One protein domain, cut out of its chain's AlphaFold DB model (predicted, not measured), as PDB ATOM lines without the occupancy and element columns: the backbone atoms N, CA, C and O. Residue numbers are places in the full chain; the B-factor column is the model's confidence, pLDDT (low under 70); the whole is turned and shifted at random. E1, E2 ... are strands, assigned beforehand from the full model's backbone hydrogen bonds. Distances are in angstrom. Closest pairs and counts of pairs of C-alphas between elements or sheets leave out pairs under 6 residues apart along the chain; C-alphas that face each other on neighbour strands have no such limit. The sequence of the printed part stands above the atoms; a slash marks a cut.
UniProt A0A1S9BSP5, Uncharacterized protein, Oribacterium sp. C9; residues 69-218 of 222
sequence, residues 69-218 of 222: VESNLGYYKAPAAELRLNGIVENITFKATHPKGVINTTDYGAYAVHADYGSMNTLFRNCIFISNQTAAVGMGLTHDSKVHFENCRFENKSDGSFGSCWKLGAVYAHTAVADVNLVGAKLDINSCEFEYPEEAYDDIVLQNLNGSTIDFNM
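This is residues 69 to 218 of the 222 residues of an uncharacterized protein of Oribacterium sp. C9 (UniProt A0A1S9BSP5). The chain is wound in five stacked turns, a three-sided solenoid in which each turn gives one strand to each of three walls. The wall E3 E6 E9 E12 E15 and the wall E1 E4 E7 E10 E13 meet at a sharp corner of two-residue links, and the wall E2 E5 E8 E11 E14 makes the third side; two long links loop out where the chain passes from E4 to E5 and from E10 to E11. The printed part has 150 residues with no named helix and fifteen strands, E1 to E15 in order along the chain; each wall is a sheet of five strands, parallel throughout, in the order named. The class is all strand, though under half of the residues, 64, are in named elements. The whole is compact, with a radius of gyration of the C-alphas of 14.2 A and spans of 42 by 32 by 26 A.

One sheet holds E3, residues 86 to 90, E6, 121 to 125, E9, 146 to 150, E12, 186 to 190, and E15, 213 to 217. E3 and E6 are parallel at 6 degrees, with N 89 and O 123 within hydrogen-bond range at 2.8 A; for E12 and E15, also at 6 degrees, N 215 and O 187 are at 3.1 A. The next sheet holds E1, residues 69 to 71, E4, 93 to 96, E7, 128 to 131, E10, 153 to 156, and E13, 193 to 195. E3 runs on into E4 at 97 degrees across a break of 2 residues. E4 and E7 are parallel at 5 degrees, with N 94 and O 128 at 2.8 A. The third sheet holds E2, residues 81 to 83, E5, 113 to 116, E8, 137 to 141, E11, 171 to 175, and E14, 204 to 207; its strands' lines turn by 55 degrees from edge to edge. E8 and E11 are parallel at 15 degrees, with N 141 and O 174 at 2.8 A. The closest C-alphas of E4 and E5 are those of Phe 94 and Val 113, 6.7 A apart.

E1 begins at C-alpha 69, (170.666, 238.454, 157.373). From first to last C-alpha, E11 measures 13.7 A, E3 13.4 A and E6 13.2 A. E15 ends at C-alpha 217, (158.058, 224.191, 176.945).

The C-alphas farthest apart, those of Gly 101 and Val 183, are 42.1 A apart. The printed part has no cut. The long links are residues 97 to 112 and 157 to 170. The mean pLDDT of the printed part is 88.6; residues 117 to 119, 209 to 214 and 216 to 218 are under 70.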
ATOM      1  N   VAL A  69     169.925 237.267 156.927       98.75
ATOM      2  CA  VAL A  69     170.666 238.454 157.373       98.75
ATOM      3  C   VAL A  69     172.035 237.985 157.843       98.75
ATOM      4  O   VAL A  69     172.119 237.107 158.703       98.75
ATOM      5  N   GLU A  70     173.113 238.536 157.284       98.38
ATOM      6  CA  GLU A  70     174.464 238.053 157.576       98.38
ATOM      7  C   GLU A  70     175.427 239.169 157.984       98.38
ATOM      8  O   GLU A  70     175.522 240.215 157.345       98.38
ATOM      9  N   SER A  71     176.218 238.890 159.017       97.06
ATOM     10  CA  SER A  71     177.460 239.604 159.305       97.06
ATOM     11  C   SER A  71     178.632 238.654 159.105       97.06
ATOM     12  O   SER A  71     178.623 237.532 159.607       97.06
ATOM     13  N   ASN A  72     179.667 239.101 158.399       95.19
ATOM     14  CA  ASN A  72     180.908 238.350 158.205       95.19
ATOM     15  C   ASN A  72     182.097 238.974 158.943       95.19
ATOM     16  O   ASN A  72     183.241 238.709 158.586       95.19
ATOM     17  N   LEU A  73     181.835 239.832 159.930       92.75
ATOM     18  CA  LEU A  73     182.872 240.607 160.610       92.75
ATOM     19  C   LEU A  73     183.495 239.858 161.792       92.75
ATOM     20  O   LEU A  73     184.661 240.071 162.101       92.75
ATOM     21  N   GLY A  74     182.737 238.975 162.445       90.00
ATOM     22  CA  GLY A  74     183.237 238.130 163.530       90.00
ATOM     23  C   GLY A  74     183.504 238.809 164.867       90.00
ATOM     24  O   GLY A  74     184.064 238.161 165.745       90.00
ATOM     25  N   TYR A  75     183.110 240.071 165.034       91.31
ATOM     26  CA  TYR A  75     183.286 240.818 166.280       91.31
ATOM     27  C   TYR A  75     181.989 240.884 167.083       91.31
ATOM     28  O   TYR A  75     180.914 241.039 166.509       91.31
ATOM     29  N   TYR A  76     182.096 240.899 168.406       91.38
ATOM     30  CA  TYR A  76     180.984 241.027 169.347       91.38
ATOM     31  C   TYR A  76     180.062 242.213 169.045       91.38
ATOM     32  O   TYR A  76     178.843 242.087 169.047       91.38
ATOM     33  N   LYS A  77     180.634 243.366 168.675       92.50
ATOM     34  CA  LYS A  77     179.874 244.572 168.275       92.50
ATOM     35  C   LYS A  77     179.295 244.493 166.857       92.50
ATOM     36  O   LYS A  77     178.789 245.483 166.315       92.50
ATOM     37  N   ALA A  78     179.433 243.341 166.215       94.38
ATOM     38  CA  ALA A  78     179.054 243.112 164.841       94.38
ATOM     39  C   ALA A  78     178.213 241.855 164.600       94.38
ATOM     40  O   ALA A  78     178.551 241.074 163.702       94.38
ATOM     41  N   PRO A  79     177.091 241.684 165.325       96.88
ATOM     42  CA  PRO A  79     176.147 240.619 165.022       96.88
ATOM     43  C   PRO A  79     175.458 240.856 163.672       96.88
ATOM     44  O   PRO A  79     175.558 241.943 163.089       96.88
ATOM     45  N   ALA A  80     174.741 239.843 163.179       98.19
ATOM     46  CA  ALA A  80     173.912 239.991 161.983       98.19
ATOM     47  C   ALA A  80     172.735 240.945 162.236       98.19
ATOM     48  O   ALA A  80     172.437 241.783 161.391       98.19
ATOM     49  N   ALA A  81     172.129 240.888 163.424       98.12
ATOM     50  CA  ALA A  81     171.186 241.908 163.862       98.12
ATOM     51  C   ALA A  81     171.365 242.280 165.336       98.12
ATOM     52  O   ALA A  81     171.617 241.427 166.187       98.12
ATOM     53  N   GLU A  82     171.211 243.566 165.643       96.19
ATOM     54  CA  GLU A  82     171.003 244.040 167.014       96.19
ATOM     55  C   GLU A  82     169.540 244.447 167.173       96.19
ATOM     56  O   GLU A  82     169.067 245.298 166.417       96.19
ATOM     57  N   LEU A  83     168.819 243.860 168.127       94.88
ATOM     58  CA  LEU A  83     167.362 243.994 168.202       94.88
ATOM     59  C   LEU A  83     166.905 244.382 169.609       94.88
ATOM     60  O   LEU A  83     167.266 243.736 170.583       94.88
ATOM     61  N   ARG A  84     166.049 245.402 169.697       92.81
ATOM     62  CA  ARG A  84     165.278 245.723 170.904       92.81
ATOM     63  C   ARG A  84     163.875 246.141 170.481       92.81
ATOM     64  O   ARG A  84     163.631 247.316 170.193       92.81
ATOM     65  N   LEU A  85     162.975 245.164 170.386       94.25
ATOM     66  CA  LEU A  85     161.696 245.331 169.703       94.25
ATOM     67  C   LEU A  85     160.488 245.123 170.628       94.25
ATOM     68  O   LEU A  85     160.504 244.350 171.582       94.25
ATOM     69  N   ASN A  86     159.401 245.783 170.257       94.81
ATOM     70  CA  ASN A  86     158.032 245.468 170.637       94.81
ATOM     71  C   ASN A  86     157.297 245.003 169.374       94.81
ATOM     72  O   ASN A  86     156.520 245.754 168.775       94.81
ATOM     73  N   GLY A  87     157.598 243.784 168.928       95.62
ATOM     74  CA  GLY A  87     157.174 243.283 167.625       95.62
ATOM     75  C   GLY A  87     157.501 241.811 167.393       95.62
ATOM     76  O   GLY A  87     157.811 241.069 168.325       95.62
ATOM     77  N   ILE A  88     157.388 241.398 166.133       98.06
ATOM     78  CA  ILE A  88     157.569 240.011 165.693       98.06
ATOM     79  C   ILE A  88     158.739 239.936 164.712       98.06
ATOM     80  O   ILE A  88     158.846 240.763 163.810       98.06
ATOM     81  N   VAL A  89     159.584 238.923 164.860       98.62
ATOM     82  CA  VAL A  89     160.605 238.530 163.889       98.62
ATOM     83  C   VAL A  89     160.267 237.121 163.421       98.62
ATOM     84  O   VAL A  89     160.232 236.200 164.232       98.62
ATOM     85  N   GLU A  90     159.965 236.951 162.135       98.81
ATOM     86  CA  GLU A  90     159.426 235.688 161.622       98.81
ATOM     87  C   GLU A  90     160.068 235.252 160.302       98.81
ATOM     88  O   GLU A  90     160.241 236.079 159.409       98.81
ATOM     89  N   ASN A  91     160.342 233.948 160.154       98.81
ATOM     90  CA  ASN A  91     160.831 233.310 158.919       98.81
ATOM     91  C   ASN A  91     162.150 233.912 158.390       98.81
ATOM     92  O   ASN A  91     162.290 234.169 157.193       98.81
ATOM     93  N   ILE A  92     163.117 234.176 159.276       98.88
ATOM     94  CA  ILE A  92     164.421 234.756 158.917       98.88
ATOM     95  C   ILE A  92     165.557 233.902 159.486       98.88
ATOM     96  O   ILE A  92     165.527 233.483 160.645       98.88
ATOM     97  N   THR A  93     166.592 233.690 158.675       98.88
ATOM     98  CA  THR A  93     167.881 233.166 159.132       98.88
ATOM     99  C   THR A  93     168.820 234.322 159.465       98.88
ATOM    100  O   THR A  93     169.119 235.156 158.613       98.88
ATOM    101  N   PHE A  94     169.338 234.360 160.686       98.88
ATOM    102  CA  PHE A  94     170.401 235.269 161.102       98.88
ATOM    103  C   PHE A  94     171.712 234.502 161.181       98.88
ATOM    104  O   PHE A  94     171.779 233.427 161.779       98.88
ATOM    105  N   LYS A  95     172.775 235.059 160.597       98.62
ATOM    106  CA  LYS A  95     174.057 234.368 160.506       98.62
ATOM    107  C   LYS A  95     175.240 235.280 160.808       98.62
ATOM    108  O   LYS A  95     175.486 236.258 160.108       98.62
ATOM    109  N   ALA A  96     176.023 234.912 161.810       96.75
ATOM    110  CA  ALA A  96     177.310 235.513 162.108       96.75
ATOM    111  C   ALA A  96     178.450 234.589 161.664       96.75
ATOM    112  O   ALA A  96     178.552 233.430 162.062       96.75
ATOM    113  N   THR A  97     179.321 235.119 160.809       94.06
ATOM    114  CA  THR A  97     180.538 234.468 160.320       94.06
ATOM    115  C   THR A  97     181.734 235.408 160.463       94.06
ATOM    116  O   THR A  97     181.620 236.507 161.007       94.06
ATOM    117  N   HIS A  98     182.909 234.950 160.052       88.38
ATOM    118  CA  HIS A  98     184.155 235.710 160.033       88.38
ATOM    119  C   HIS A  98     184.973 235.271 158.816       88.38
ATOM    120  O   HIS A  98     184.781 234.155 158.314       88.38
ATOM    121  N   PRO A  99     185.907 236.102 158.328       84.25
ATOM    122  CA  PRO A  99     186.817 235.686 157.279       84.25
ATOM    123  C   PRO A  99     187.725 234.564 157.793       84.25
ATOM    124  O   PRO A  99     188.175 234.576 158.940       84.25
ATOM    125  N   LYS A 100     188.033 233.595 156.928       75.31
ATOM    126  CA  LYS A 100     188.902 232.465 157.277       75.31
ATOM    127  C   LYS A 100     190.245 232.958 157.836       75.31
ATOM    128  O   LYS A 100     190.918 233.764 157.200       75.31
ATOM    129  N   GLY A 101     190.646 232.429 158.993       71.12
ATOM    130  CA  GLY A 101     191.918 232.767 159.645       71.12
ATOM    131  C   GLY A 101     191.915 234.092 160.416       71.12
ATOM    132  O   GLY A 101     192.942 234.451 160.985       71.12
ATOM    133  N   VAL A 102     190.784 234.803 160.468       74.12
ATOM    134  CA  VAL A 102     190.611 236.016 161.277       74.12
ATOM    135  C   VAL A 102     189.816 235.644 162.525       74.12
ATOM    136  O   VAL A 102     188.596 235.764 162.566       74.12
ATOM    137  N   ILE A 103     190.529 235.145 163.536       74.69
ATOM    138  CA  ILE A 103     189.965 234.788 164.840       74.69
ATOM    139  C   ILE A 103     190.544 235.750 165.869       74.69
ATOM    140  O   ILE A 103     191.740 235.717 166.159       74.69
ATOM    141  N   ASN A 104     189.701 236.626 166.411       79.56
ATOM    142  CA  ASN A 104     190.092 237.453 167.542       79.56
ATOM    143  C   ASN A 104     189.750 236.719 168.840       79.56
ATOM    144  O   ASN A 104     188.636 236.817 169.337       79.56
ATOM    145  N   THR A 105     190.727 236.013 169.400       80.88
ATOM    146  CA  THR A 105     190.564 235.235 170.640       80.88
ATOM    147  C   THR A 105     190.376 236.086 171.896       80.88
ATOM    148  O   THR A 105     190.079 235.546 172.959       80.88
ATOM    149  N   THR A 106     190.563 237.406 171.788       83.44
ATOM    150  CA  THR A 106     190.324 238.372 172.873       83.44
ATOM    151  C   THR A 106     188.948 239.035 172.794       83.44
ATOM    152  O   THR A 106     188.558 239.736 173.724       83.44
ATOM    153  N   ASP A 107     188.222 238.829 171.693       87.62
ATOM    154  CA  ASP A 107     186.853 239.301 171.506       87.62
ATOM    155  C   ASP A 107     185.857 238.198 171.891       87.62
ATOM    156  O   ASP A 107     186.177 237.011 171.855       87.62
ATOM    157  N   TYR A 108     184.640 238.587 172.269       87.81
ATOM    158  CA  TYR A 108     183.600 237.631 172.650       87.81
ATOM    159  C   TYR A 108     183.009 236.862 171.457       87.81
ATOM    160  O   TYR A 108     182.312 235.874 171.667       87.81
ATOM    161  N   GLY A 109     183.310 237.275 170.222       90.31
ATOM    162  CA  GLY A 109     182.726 236.715 169.011       90.31
ATOM    163  C   GLY A 109     181.357 237.321 168.710       90.31
ATOM    164  O   GLY A 109     180.665 237.834 169.588       90.31
ATOM    165  N   ALA A 110     180.967 237.295 167.438       93.94
ATOM    166  CA  ALA A 110     179.676 237.813 166.995       93.94
ATOM    167  C   ALA A 110     178.543 236.811 167.272       93.94
ATOM    168  O   ALA A 110     178.586 235.681 166.781       93.94
ATOM    169  N   TYR A 111     177.487 237.241 167.964       96.31
ATOM    170  CA  TYR A 111     176.204 236.531 167.950       96.31
ATOM    171  C   TYR A 111     175.531 236.671 166.576       96.31
ATOM    172  O   TYR A 111     175.766 237.647 165.861       96.31
ATOM    173  N   ALA A 112     174.641 235.750 166.206       97.88
ATOM    174  CA  ALA A 112     173.744 235.966 165.070       97.88
ATOM    175  C   ALA A 112     172.781 237.125 165.367       97.88
ATOM    176  O   ALA A 112     172.662 238.058 164.572       97.88
ATOM    177  N   VAL A 113     172.168 237.100 166.553       97.88
ATOM    178  CA  VAL A 113     171.354 238.195 167.090       97.88
ATOM    179  C   VAL A 113     171.866 238.597 168.463       97.88
ATOM    180  O   VAL A 113     172.102 237.750 169.322       97.88
ATOM    181  N   HIS A 114     172.008 239.902 168.666       95.25
ATOM    182  CA  HIS A 114     172.267 240.485 169.974       95.25
ATOM    183  C   HIS A 114     171.037 241.286 170.413       95.25
ATOM    184  O   HIS A 114     170.730 242.319 169.811       95.25
ATOM    185  N   ALA A 115     170.312 240.789 171.415       91.12
ATOM    186  CA  ALA A 115     169.099 241.416 171.930       91.12
ATOM    187  C   ALA A 115     169.326 241.946 173.350       91.12
ATOM    188  O   ALA A 115     168.946 241.329 174.344       91.12
ATOM    189  N   ASP A 116     169.985 243.100 173.413       84.44
ATOM    190  CA  ASP A 116     170.359 243.777 174.651       84.44
ATOM    191  C   ASP A 116     169.563 245.070 174.853       84.44
ATOM    192  O   ASP A 116     169.176 245.744 173.893       84.44
ATOM    193  N   TYR A 117     169.492 245.469 176.130       69.00
ATOM    194  CA  TYR A 117     169.101 246.788 176.640       69.00
ATOM    195  C   TYR A 117     167.591 247.032 176.757       69.00
ATOM    196  O   TYR A 117     166.876 247.023 175.769       69.00
ATOM    197  N   GLY A 118     167.135 247.409 177.959       63.88
ATOM    198  CA  GLY A 118     165.815 248.001 178.223       63.88
ATOM    199  C   GLY A 118     164.591 247.117 177.971       63.88
ATOM    200  O   GLY A 118     164.682 246.027 177.424       63.88
ATOM    201  N   SER A 119     163.414 247.650 178.318       68.75
ATOM    202  CA  SER A 119     162.113 247.024 178.036       68.75
ATOM    203  C   SER A 119     161.996 246.560 176.590       68.75
ATOM    204  O   SER A 119     162.207 247.371 175.681       68.75
ATOM    205  N   MET A 120     161.627 245.298 176.384       86.06
ATOM    206  CA  MET A 120     161.296 244.732 175.077       86.06
ATOM    207  C   MET A 120     160.242 243.634 175.216       86.06
ATOM    208  O   MET A 120     160.222 242.900 176.200       86.06
ATOM    209  N   ASN A 121     159.374 243.509 174.220       93.44
ATOM    210  CA  ASN A 121     158.397 242.435 174.100       93.44
ATOM    211  C   ASN A 121     158.468 241.871 172.678       93.44
ATOM    212  O   ASN A 121     157.750 242.324 171.783       93.44
ATOM    213  N   THR A 122     159.414 240.956 172.460       95.56
ATOM    214  CA  THR A 122     159.739 240.427 171.129       95.56
ATOM    215  C   THR A 122     159.351 238.960 171.019       95.56
ATOM    216  O   THR A 122     159.716 238.148 171.868       95.56
ATOM    217  N   LEU A 123     158.668 238.622 169.928       97.50
ATOM    218  CA  LEU A 123     158.426 237.248 169.507       97.50
ATOM    219  C   LEU A 123     159.316 236.914 168.311       97.50
ATOM    220  O   LEU A 123     159.191 237.536 167.260       97.50
ATOM    221  N   PHE A 124     160.153 235.897 168.452       98.38
ATOM    222  CA  PHE A 124     160.849 235.238 167.356       98.38
ATOM    223  C   PHE A 124     160.102 233.955 166.997       98.38
ATOM    224  O   PHE A 124     159.861 233.118 167.864       98.38
ATOM    225  N   ARG A 125     159.739 233.791 165.725       98.62
ATOM    226  CA  ARG A 125     159.018 232.608 165.243       98.62
ATOM    227  C   ARG A 125     159.652 232.057 163.973       98.62
ATOM    228  O   ARG A 125     159.953 232.826 163.064       98.62
ATOM    229  N   ASN A 126     159.822 230.738 163.872       98.56
ATOM    230  CA  ASN A 126     160.360 230.089 162.665       98.56
ATOM    231  C   ASN A 126     161.701 230.699 162.205       98.56
ATOM    232  O   ASN A 126     161.930 230.899 161.011       98.56
ATOM    233  N   CYS A 127     162.555 231.089 163.151       98.81
ATOM    234  CA  CYS A 127     163.842 231.712 162.860       98.81
ATOM    235  C   CYS A 127     164.984 230.714 163.044       98.81
ATOM    236  O   CYS A 127     164.906 229.802 163.867       98.81
ATOM    237  N   ILE A 128     166.067 230.920 162.299       98.81
ATOM    238  CA  ILE A 128     167.309 230.160 162.463       98.81
ATOM    239  C   ILE A 128     168.408 231.139 162.857       98.81
ATOM    240  O   ILE A 128     168.607 232.154 162.192       98.81
ATOM    241  N   PHE A 129     169.138 230.839 163.921       98.75
ATOM    242  CA  PHE A 129     170.233 231.660 164.423       98.75
ATOM    243  C   PHE A 129     171.523 230.856 164.340       98.75
ATOM    244  O   PHE A 129     171.605 229.776 164.913       98.75
ATOM    245  N   ILE A 130     172.535 231.373 163.646       98.50
ATOM    246  CA  ILE A 130     173.807 230.667 163.439       98.50
ATOM    247  C   ILE A 130     174.968 231.591 163.795       98.50
ATOM    248  O   ILE A 130     175.148 232.622 163.147       98.50
ATOM    249  N   SER A 131     175.794 231.213 164.767       96.81
ATOM    250  CA  SER A 131     177.085 231.860 165.030       96.81
ATOM    251  C   SER A 131     178.227 230.870 164.850       96.81
ATOM    252  O   SER A 131     178.155 229.731 165.296       96.81
ATOM    253  N   ASN A 132     179.310 231.317 164.214       94.50
ATOM    254  CA  ASN A 132     180.535 230.534 164.060       94.50
ATOM    255  C   ASN A 132     181.577 230.836 165.154       94.50
ATOM    256  O   ASN A 132     182.703 230.356 165.046       94.50
ATOM    257  N   GLN A 133     181.265 231.681 166.142       91.38
ATOM    258  CA  GLN A 133     182.257 232.207 167.094       91.38
ATOM    259  C   GLN A 133     181.838 232.109 168.562       91.38
ATOM    260  O   GLN A 133     182.702 232.026 169.429       91.38
ATOM    261  N   THR A 134     180.539 232.137 168.846       94.25
ATOM    262  CA  THR A 134     179.989 232.058 170.204       94.25
ATOM    263  C   THR A 134     178.544 231.548 170.135       94.25
ATOM    264  O   THR A 134     178.158 230.952 169.130       94.25
ATOM    265  N   ALA A 135     177.741 231.768 171.178       95.94
ATOM    266  CA  ALA A 135     176.312 231.490 171.149       95.94
ATOM    267  C   ALA A 135     175.645 232.107 169.903       95.94
ATOM    268  O   ALA A 135     176.073 233.133 169.368       95.94
ATOM    269  N   ALA A 136     174.576 231.486 169.417       97.38
ATOM    270  CA  ALA A 136     173.823 232.011 168.288       97.38
ATOM    271  C   ALA A 136     173.081 233.300 168.668       97.38
ATOM    272  O   ALA A 136     173.015 234.239 167.874       97.38
ATOM    273  N   VAL A 137     172.565 233.368 169.896       97.69
ATOM    274  CA  VAL A 137     171.856 234.538 170.424       97.69
ATOM    275  C   VAL A 137     172.458 234.950 171.763       97.69
ATOM    276  O   VAL A 137     172.642 234.110 172.642       97.69
ATOM    277  N   GLY A 138     172.752 236.241 171.909       95.00
ATOM    278  CA  GLY A 138     173.172 236.863 173.167       95.00
ATOM    279  C   GLY A 138     172.137 237.883 173.633       95.00
ATOM    280  O   GLY A 138     171.652 238.661 172.806       95.00
ATOM    281  N   MET A 139     171.775 237.866 174.919       92.00
ATOM    282  CA  MET A 139     170.724 238.733 175.467       92.00
ATOM    283  C   MET A 139     171.027 239.251 176.875       92.00
ATOM    284  O   MET A 139     171.244 238.480 177.811       92.00
ATOM    285  N   GLY A 140     170.919 240.561 177.042       89.94
ATOM    286  CA  GLY A 140     170.884 241.283 178.303       89.94
ATOM    287  C   GLY A 140     169.450 241.680 178.635       89.94
ATOM    288  O   GLY A 140     168.987 242.744 178.220       89.94
ATOM    289  N   LEU A 141     168.758 240.832 179.395       87.38
ATOM    290  CA  LEU A 141     167.350 240.994 179.751       87.38
ATOM    291  C   LEU A 141     167.180 242.004 180.897       87.38
ATOM    292  O   LEU A 141     167.853 241.917 181.927       87.38
ATOM    293  N   THR A 142     166.257 242.950 180.736       86.62
ATOM    294  CA  THR A 142     165.794 243.839 181.819       86.62
ATOM    295  C   THR A 142     164.571 243.272 182.520       86.62
ATOM    296  O   THR A 142     163.870 242.424 181.973       86.62
ATOM    297  N   HIS A 143     164.268 243.772 183.717       85.00
ATOM    298  CA  HIS A 143     163.160 243.310 184.563       85.00
ATOM    299  C   HIS A 143     161.765 243.363 183.914       85.00
ATOM    300  O   HIS A 143     160.825 242.747 184.406       85.00
ATOM    301  N   ASP A 144     161.609 244.104 182.826       85.50
ATOM    302  CA  ASP A 144     160.375 244.257 182.063       85.50
ATOM    303  C   ASP A 144     160.443 243.629 180.658       85.50
ATOM    304  O   ASP A 144     159.475 243.708 179.898       85.50
ATOM    305  N   SER A 145     161.556 242.966 180.328       89.38
ATOM    306  CA  SER A 145     161.728 242.219 179.083       89.38
ATOM    307  C   SER A 145     160.842 240.972 179.041       89.38
ATOM    308  O   SER A 145     160.718 240.242 180.024       89.38
ATOM    309  N   LYS A 146     160.263 240.696 177.873       92.00
ATOM    310  CA  LYS A 146     159.546 239.464 177.536       92.00
ATOM    311  C   LYS A 146     159.992 239.013 176.153       92.00
ATOM    312  O   LYS A 146     159.618 239.617 175.150       92.00
ATOM    313  N   VAL A 147     160.817 237.979 176.097       93.75
ATOM    314  CA  VAL A 147     161.322 237.432 174.838       93.75
ATOM    315  C   VAL A 147     160.763 236.030 174.670       93.75
ATOM    316  O   VAL A 147     160.902 235.203 175.565       93.75
ATOM    317  N   HIS A 148     160.121 235.776 173.535       95.50
ATOM    318  CA  HIS A 148     159.554 234.473 173.206       95.50
ATOM    319  C   HIS A 148     160.209 233.926 171.943       95.50
ATOM    320  O   HIS A 148     160.274 234.631 170.935       95.50
ATOM    321  N   PHE A 149     160.643 232.672 171.984       96.94
ATOM    322  CA  PHE A 149     161.104 231.920 170.823       96.94
ATOM    323  C   PHE A 149     160.155 230.750 170.565       96.94
ATOM    324  O   PHE A 149     159.944 229.915 171.441       96.94
ATOM    325  N   GLU A 150     159.599 230.690 169.358       97.69
ATOM    326  CA  GLU A 150     158.661 229.653 168.927       97.69
ATOM    327  C   GLU A 150     159.178 228.988 167.650       97.69
ATOM    328  O   GLU A 150     159.409 229.666 166.644       97.69
ATOM    329  N   ASN A 151     159.351 227.664 167.673       97.94
ATOM    330  CA  ASN A 151     159.776 226.892 166.501       97.94
ATOM    331  C   ASN A 151     161.064 227.444 165.855       97.94
ATOM    332  O   ASN A 151     161.143 227.648 164.644       97.94
ATOM    333  N   CYS A 152     162.051 227.791 166.682       98.44
ATOM    334  CA  CYS A 152     163.325 228.350 166.239       98.44
ATOM    335  C   CYS A 152     164.458 227.328 166.357       98.44
ATOM    336  O   CYS A 152     164.403 226.413 167.176       98.44
ATOM    337  N   ARG A 153     165.524 227.525 165.580       98.50
ATOM    338  CA  ARG A 153     166.755 226.732 165.677       98.50
ATOM    339  C   ARG A 153     167.943 227.615 166.022       98.50
ATOM    340  O   ARG A 153     168.122 228.675 165.426       98.50
ATOM    341  N   PHE A 154     168.778 227.152 166.943       98.44
ATOM    342  CA  PHE A 154     169.972 227.850 167.402       98.44
ATOM    343  C   PHE A 154     171.209 226.989 167.156       98.44
ATOM    344  O   PHE A 154     171.280 225.850 167.608       98.44
ATOM    345  N   GLU A 155     172.194 227.541 166.456       98.12
ATOM    346  CA  GLU A 155     173.430 226.855 166.090       98.12
ATOM    347  C   GLU A 155     174.646 227.667 166.549       98.12
ATOM    348  O   GLU A 155     174.974 228.715 165.980       98.12
ATOM    349  N   ASN A 156     175.348 227.160 167.557       96.06
ATOM    350  CA  ASN A 156     176.704 227.579 167.880       96.06
ATOM    351  C   ASN A 156     177.690 226.609 167.207       96.06
ATOM    352  O   ASN A 156     177.820 225.453 167.599       96.06
ATOM    353  N   LYS A 157     178.406 227.100 166.195       94.50
ATOM    354  CA  LYS A 157     179.404 226.351 165.410       94.50
ATOM    355  C   LYS A 157     180.844 226.687 165.777       94.50
ATOM    356  O   LYS A 157     181.757 226.396 165.005       94.50
ATOM    357  N   SER A 158     181.048 227.375 166.893       90.94
ATOM    358  CA  SER A 158     182.386 227.718 167.362       90.94
ATOM    359  C   SER A 158     183.104 226.513 167.968       90.94
ATOM    360  O   SER A 158     182.510 225.472 168.226       90.94
ATOM    361  N   ASP A 159     184.409 226.642 168.170       88.94
ATOM    362  CA  ASP A 159     185.244 225.607 168.766       88.94
ATOM    363  C   ASP A 159     186.292 226.232 169.702       88.94
ATOM    364  O   ASP A 159     186.345 227.454 169.890       88.94
ATOM    365  N   GLY A 160     187.165 225.389 170.260       84.88
ATOM    366  CA  GLY A 160     188.251 225.788 171.156       84.88
ATOM    367  C   GLY A 160     189.184 226.886 170.632       84.88
ATOM    368  O   GLY A 160     189.935 227.462 171.420       84.88
ATOM    369  N   SER A 161     189.151 227.213 169.336       83.75
ATOM    370  CA  SER A 161     189.930 228.316 168.775       83.75
ATOM    371  C   SER A 161     189.369 229.707 169.105       83.75
ATOM    372  O   SER A 161     190.133 230.667 169.042       83.75
ATOM    373  N   PHE A 162     188.106 229.847 169.538       78.44
ATOM    374  CA  PHE A 162     187.442 231.139 169.829       78.44
ATOM    375  C   PHE A 162     187.500 231.563 171.310       78.44
ATOM    376  O   PHE A 162     186.558 232.132 171.865       78.44
ATOM    377  N   GLY A 163     188.619 231.296 171.986       77.69
ATOM    378  CA  GLY A 163     188.819 231.731 173.373       77.69
ATOM    379  C   GLY A 163     187.934 230.966 174.362       77.69
ATOM    380  O   GLY A 163     187.914 229.743 174.336       77.69
ATOM    381  N   SER A 164     187.243 231.653 175.276       77.31
ATOM    382  CA  SER A 164     186.345 231.016 176.262       77.31
ATOM    383  C   SER A 164     184.860 231.093 175.892       77.31
ATOM    384  O   SER A 164     184.038 230.427 176.517       77.31
ATOM    385  N   CYS A 165     184.505 231.914 174.905       83.81
ATOM    386  CA  CYS A 165     183.120 232.303 174.616       83.81
ATOM    387  C   CYS A 165     182.378 231.287 173.746       83.81
ATOM    388  O   CYS A 165     181.151 231.311 173.676       83.81
ATOM    389  N   TRP A 166     183.106 230.357 173.132       86.12
ATOM    390  CA  TRP A 166     182.528 229.240 172.390       86.12
ATOM    391  C   TRP A 166     181.742 228.268 173.279       86.12
ATOM    392  O   TRP A 166     180.858 227.566 172.798       86.12
ATOM    393  N   LYS A 167     182.015 228.266 174.593       90.06
ATOM    394  CA  LYS A 167     181.320 227.422 175.574       90.06
ATOM    395  C   LYS A 167     179.965 227.964 176.032       90.06
ATOM    396  O   LYS A 167     179.303 227.304 176.826       90.06
ATOM    397  N   LEU A 168     179.541 229.144 175.572       89.44
ATOM    398  CA  LEU A 168     178.317 229.823 176.030       89.44
ATOM    399  C   LEU A 168     177.006 229.206 175.495       89.44
ATOM    400  O   LEU A 168     175.983 229.884 175.468       89.44
ATOM    401  N   GLY A 169     177.026 227.936 175.088       91.12
ATOM    402  CA  GLY A 169     175.858 227.237 174.559       91.12
ATOM    403  C   GLY A 169     175.378 227.795 173.226       91.12
ATOM    404  O   GLY A 169     176.125 228.470 172.515       91.12
ATOM    405  N   ALA A 170     174.133 227.501 172.871       94.50
ATOM    406  CA  ALA A 170     173.475 228.038 171.684       94.50
ATOM    407  C   ALA A 170     172.769 229.376 171.974       94.50
ATOM    408  O   ALA A 170     172.704 230.240 171.095       94.50
ATOM    409  N   VAL A 171     172.311 229.586 173.212       95.25
ATOM    410  CA  VAL A 171     171.739 230.852 173.689       95.25
ATOM    411  C   VAL A 171     172.443 231.286 174.969       95.25
ATOM    412  O   VAL A 171     172.561 230.511 175.913       95.25
ATOM    413  N   TYR A 172     172.858 232.549 175.026       94.19
ATOM    414  CA  TYR A 172     173.409 233.166 176.225       94.19
ATOM    415  C   TYR A 172     172.500 234.299 176.700       94.19
ATOM    416  O   TYR A 172     172.249 235.248 175.955       94.19
ATOM    417  N   ALA A 173     172.025 234.221 177.943       91.81
ATOM    418  CA  ALA A 173     171.179 235.249 178.536       91.81
ATOM    419  C   ALA A 173     171.684 235.669 179.919       91.81
ATOM    420  O   ALA A 173     172.079 234.843 180.745       91.81
ATOM    421  N   HIS A 174     171.633 236.965 180.205       89.19
ATOM    422  CA  HIS A 174     171.985 237.508 181.510       89.19
ATOM    423  C   HIS A 174     171.096 238.686 181.897       89.19
ATOM    424  O   HIS A 174     170.501 239.330 181.035       89.19
ATOM    425  N   THR A 175     171.021 239.014 183.191       84.12
ATOM    426  CA  THR A 175     170.382 240.281 183.594       84.12
ATOM    427  C   THR A 175     171.224 241.451 183.107       84.12
ATOM    428  O   THR A 175     172.457 241.440 183.222       84.12
ATOM    429  N   ALA A 176     170.572 242.483 182.583       78.94
ATOM    430  CA  ALA A 176     171.230 243.732 182.244       78.94
ATOM    431  C   ALA A 176     171.917 244.335 183.484       78.94
ATOM    432  O   ALA A 176     171.359 244.359 184.578       78.94
ATOM    433  N   VAL A 177     173.125 244.878 183.317       73.81
ATOM    434  CA  VAL A 177     173.923 245.430 184.434       73.81
ATOM    435  C   VAL A 177     173.188 246.552 185.186       73.81
ATOM    436  O   VAL A 177     173.388 246.727 186.385       73.81
ATOM    437  N   ALA A 178     172.310 247.288 184.500       71.81
ATOM    438  CA  ALA A 178     171.482 248.332 185.103       71.81
ATOM    439  C   ALA A 178     170.409 247.791 186.075       71.81
ATOM    440  O   ALA A 178     169.972 248.521 186.960       71.81
ATOM    441  N   ASP A 179     170.051 246.508 185.965       75.19
ATOM    442  CA  ASP A 179     168.885 245.890 186.608       75.19
ATOM    443  C   ASP A 179     169.273 244.812 187.630       75.19
ATOM    444  O   ASP A 179     168.476 243.940 187.967       75.19
ATOM    445  N   VAL A 180     170.495 244.861 188.175       70.75
ATOM    446  CA  VAL A 180     171.054 243.775 189.005       70.75
ATOM    447  C   VAL A 180     170.287 243.445 190.304       70.75
ATOM    448  O   VAL A 180     170.658 242.517 191.010       70.75
ATOM    449  N   ASN A 181     169.209 244.169 190.619       73.75
ATOM    450  CA  ASN A 181     168.337 243.928 191.775       73.75
ATOM    451  C   ASN A 181     166.836 243.975 191.431       73.75
ATOM    452  O   ASN A 181     166.005 244.084 192.335       73.75
ATOM    453  N   LEU A 182     166.479 243.954 190.146       77.62
ATOM    454  CA  LEU A 182     165.094 244.017 189.690       77.62
ATOM    455  C   LEU A 182     164.671 242.659 189.121       77.62
ATOM    456  O   LEU A 182     165.415 242.033 188.376       77.62
ATOM    457  N   VAL A 183     163.467 242.222 189.489       78.75
ATOM    458  CA  VAL A 183     162.874 240.942 189.074       78.75
ATOM    459  C   VAL A 183     161.812 241.179 188.003       78.75
ATOM    460  O   VAL A 183     161.131 242.203 188.039       78.75
ATOM    461  N   GLY A 184     161.601 240.207 187.112       79.06
ATOM    462  CA  GLY A 184     160.424 240.195 186.232       79.06
ATOM    463  C   GLY A 184     160.682 239.908 184.757       79.06
ATOM    464  O   GLY A 184     159.705 239.720 184.027       79.06
ATOM    465  N   ALA A 185     161.948 239.827 184.328       87.44
ATOM    466  CA  ALA A 185     162.256 239.460 182.954       87.44
ATOM    467  C   ALA A 185     161.702 238.066 182.650       87.44
ATOM    468  O   ALA A 185     161.693 237.191 183.523       87.44
ATOM    469  N   LYS A 186     161.242 237.870 181.416       88.88
ATOM    470  CA  LYS A 186     160.698 236.602 180.941       88.88
ATOM    471  C   LYS A 186     161.383 236.162 179.664       88.88
ATOM    472  O   LYS A 186     161.472 236.941 178.713       88.88
ATOM    473  N   LEU A 187     161.827 234.913 179.662       90.69
ATOM    474  CA  LEU A 187     162.308 234.218 178.480       90.69
ATOM    475  C   LEU A 187     161.497 232.933 178.329       90.69
ATOM    476  O   LEU A 187     161.565 232.057 179.186       90.69
ATOM    477  N   ASP A 188     160.751 232.850 177.238       92.00
ATOM    478  CA  ASP A 188     159.935 231.694 176.901       92.00
ATOM    479  C   ASP A 188     160.539 231.021 175.669       92.00
ATOM    480  O   ASP A 188     160.769 231.676 174.647       92.00
ATOM    481  N   ILE A 189     160.796 229.717 175.748       92.56
ATOM    482  CA  ILE A 189     161.348 228.955 174.625       92.56
ATOM    483  C   ILE A 189     160.484 227.723 174.382       92.56
ATOM    484  O   ILE A 189     160.312 226.882 175.270       92.56
ATOM    485  N   ASN A 190     159.918 227.648 173.177       94.06
ATOM    486  CA  ASN A 190     158.906 226.670 172.810       94.06
ATOM    487  C   ASN A 190     159.229 225.985 171.476       94.06
ATOM    488  O   ASN A 190     159.482 226.656 170.469       94.06
ATOM    489  N   SER A 191     159.209 224.650 171.485       94.69
ATOM    490  CA  SER A 191     159.458 223.794 170.314       94.69
ATOM    491  C   SER A 191     160.724 224.189 169.531       94.69
ATOM    492  O   SER A 191     160.700 224.268 168.307       94.69
ATOM    493  N   CYS A 192     161.818 224.511 170.229       95.94
ATOM    494  CA  CYS A 192     163.068 224.955 169.608       95.94
ATOM    495  C   CYS A 192     164.129 223.848 169.549       95.94
ATOM    496  O   CYS A 192     164.133 222.931 170.369       95.94
ATOM    497  N   GLU A 193     165.056 223.975 168.601       96.50
ATOM    498  CA  GLU A 193     166.175 223.055 168.383       96.50
ATOM    499  C   GLU A 193     167.517 223.726 168.695       96.50
ATOM    500  O   GLU A 193     167.730 224.896 168.362       96.50
ATOM    501  N   PHE A 194     168.451 222.966 169.268       96.56
ATOM    502  CA  PHE A 194     169.767 223.464 169.665       96.56
ATOM    503  C   PHE A 194     170.882 222.576 169.117       96.56
ATOM    504  O   PHE A 194     170.863 221.357 169.271       96.56
ATOM    505  N   GLU A 195     171.881 223.207 168.510       96.88
ATOM    506  CA  GLU A 195     173.132 222.587 168.088       96.88
ATOM    507  C   GLU A 195     174.289 223.427 168.632       96.88
ATOM    508  O   GLU A 195     174.375 224.632 168.383       96.88
ATOM    509  N   TYR A 196     175.167 222.809 169.413       94.62
ATOM    510  CA  TYR A 196     176.287 223.481 170.064       94.62
ATOM    511  C   TYR A 196     177.428 222.487 170.325       94.62
ATOM    512  O   TYR A 196     177.210 221.273 170.262       94.62
ATOM    513  N   PRO A 197     178.657 222.964 170.596       92.88
ATOM    514  CA  PRO A 197     179.793 222.082 170.848       92.88
ATOM    515  C   PRO A 197     179.562 221.209 172.087       92.88
ATOM    516  O   PRO A 197     179.081 221.709 173.099       92.88
ATOM    517  N   GLU A 198     179.977 219.938 172.046       90.75
ATOM    518  CA  GLU A 198     179.804 218.971 173.154       90.75
ATOM    519  C   GLU A 198     180.381 219.476 174.491       90.75
ATOM    520  O   GLU A 198     179.888 219.151 175.565       90.75
ATOM    521  N   GLU A 199     181.417 220.311 174.423       90.50
ATOM    522  CA  GLU A 199     182.111 220.882 175.579       90.50
ATOM    523  C   GLU A 199     181.545 222.242 176.044       90.50
ATOM    524  O   GLU A 199     182.149 222.898 176.908       90.50
ATOM    525  N   ALA A 200     180.439 222.709 175.454       90.75
ATOM    526  CA  ALA A 200     179.724 223.886 175.936       90.75
ATOM    527  C   ALA A 200     179.114 223.630 177.322       90.75
ATOM    528  O   ALA A 200     178.949 222.488 177.747       90.75
ATOM    529  N   TYR A 201     178.808 224.701 178.055       88.75
ATOM    530  CA  TYR A 201     178.292 224.572 179.418       88.75
ATOM    531  C   TYR A 201     176.875 223.995 179.468       88.75
ATOM    532  O   TYR A 201     176.597 223.204 180.364       88.75
ATOM    533  N   ASP A 202     176.012 224.405 178.537       89.00
ATOM    534  CA  ASP A 202     174.649 223.896 178.357       89.00
ATOM    535  C   ASP A 202     174.107 224.328 176.979       89.00
ATOM    536  O   ASP A 202     174.797 225.049 176.250       89.00
ATOM    537  N   ASP A 203     172.879 223.942 176.630       86.12
ATOM    538  CA  ASP A 203     172.155 224.496 175.475       86.12
ATOM    539  C   ASP A 203     171.885 226.003 175.637       86.12
ATOM    540  O   ASP A 203     172.087 226.798 174.708       86.12
ATOM    541  N   ILE A 204     171.496 226.399 176.846       88.44
ATOM    542  CA  ILE A 204     171.124 227.752 177.233       88.44
ATOM    543  C   ILE A 204     171.897 228.123 178.494       88.44
ATOM    544  O   ILE A 204     171.654 227.620 179.591       88.44
ATOM    545  N   VAL A 205     172.816 229.071 178.357       86.56
ATOM    546  CA  VAL A 205     173.650 229.530 179.465       86.56
ATOM    547  C   VAL A 205     173.062 230.801 180.063       86.56
ATOM    548  O   VAL A 205     172.931 231.830 179.399       86.56
ATOM    549  N   LEU A 206     172.746 230.727 181.354       85.56
ATOM    550  CA  LEU A 206     172.102 231.795 182.108       85.56
ATOM    551  C   LEU A 206     173.065 232.385 183.144       85.56
ATOM    552  O   LEU A 206     173.580 231.665 184.000       85.56
ATOM    553  N   GLN A 207     173.281 233.703 183.119       83.19
ATOM    554  CA  GLN A 207     174.138 234.395 184.088       83.19
ATOM    555  C   GLN A 207     173.369 235.466 184.876       83.19
ATOM    556  O   GLN A 207     172.840 236.423 184.319       83.19
ATOM    557  N   ASN A 208     173.374 235.355 186.209       73.31
ATOM    558  CA  ASN A 208     172.868 236.380 187.135       73.31
ATOM    559  C   ASN A 208     171.436 236.854 186.845       73.31
ATOM    560  O   ASN A 208     171.181 238.050 186.857       73.31
ATOM    561  N   LEU A 209     170.489 235.950 186.594       69.25
ATOM    562  CA  LEU A 209     169.125 236.299 186.171       69.25
ATOM    563  C   LEU A 209     168.236 237.016 187.207       69.25
ATOM    564  O   LEU A 209     167.081 237.265 186.898       69.25
ATOM    565  N   ASN A 210     168.718 237.331 188.414       65.75
ATOM    566  CA  ASN A 210     168.058 238.185 189.423       65.75
ATOM    567  C   ASN A 210     166.521 238.069 189.492       65.75
ATOM    568  O   ASN A 210     165.810 239.063 189.422       65.75
ATOM    569  N   GLY A 211     165.993 236.846 189.620       60.66
ATOM    570  CA  GLY A 211     164.548 236.604 189.737       60.66
ATOM    571  C   GLY A 211     163.746 236.718 188.433       60.66
ATOM    572  O   GLY A 211     162.521 236.819 188.480       60.66
ATOM    573  N   SER A 212     164.408 236.692 187.276       67.25
ATOM    574  CA  SER A 212     163.773 236.455 185.977       67.25
ATOM    575  C   SER A 212     163.103 235.084 185.968       67.25
ATOM    576  O   SER A 212     163.613 234.124 186.548       67.25
ATOM    577  N   THR A 213     161.949 235.004 185.316       67.00
ATOM    578  CA  THR A 213     161.246 233.741 185.081       67.00
ATOM    579  C   THR A 213     161.661 233.214 183.718       67.00
ATOM    580  O   THR A 213     161.680 233.970 182.748       67.00
ATOM    581  N   ILE A 214     162.008 231.935 183.646       67.88
ATOM    582  CA  ILE A 214     162.291 231.272 182.378       67.88
ATOM    583  C   ILE A 214     161.411 230.043 182.308       67.88
ATOM    584  O   ILE A 214     161.525 229.155 183.155       67.88
ATOM    585  N   ASP A 215     160.534 230.036 181.313       72.44
ATOM    586  CA  ASP A 215     159.577 228.966 181.093       72.44
ATOM    587  C   ASP A 215     160.013 228.169 179.856       72.44
ATOM    588  O   ASP A 215     160.050 228.669 178.728       72.44
ATOM    589  N   PHE A 216     160.355 226.902 180.084       67.06
ATOM    590  CA  PHE A 216     160.708 225.956 179.033       67.06
ATOM    591  C   PHE A 216     159.504 225.074 178.718       67.06
ATOM    592  O   PHE A 216     159.085 224.275 179.556       67.06
ATOM    593  N   ASN A 217     158.985 225.175 177.496       64.12
ATOM    594  CA  ASN A 217     158.058 224.191 176.945       64.12
ATOM    595  C   ASN A 217     158.774 223.468 175.808       64.12
ATOM    596  O   ASN A 217     158.638 223.801 174.634       64.12
ATOM    597  N   MET A 218     159.610 222.501 176.180       55.53
ATOM    598  CA  MET A 218     160.254 221.631 175.207       55.53
ATOM    599  C   MET A 218     159.340 220.443 174.931       55.53
ATOM    600  O   MET A 218     159.109 219.615 175.814       55.53
TER     601      MET A 218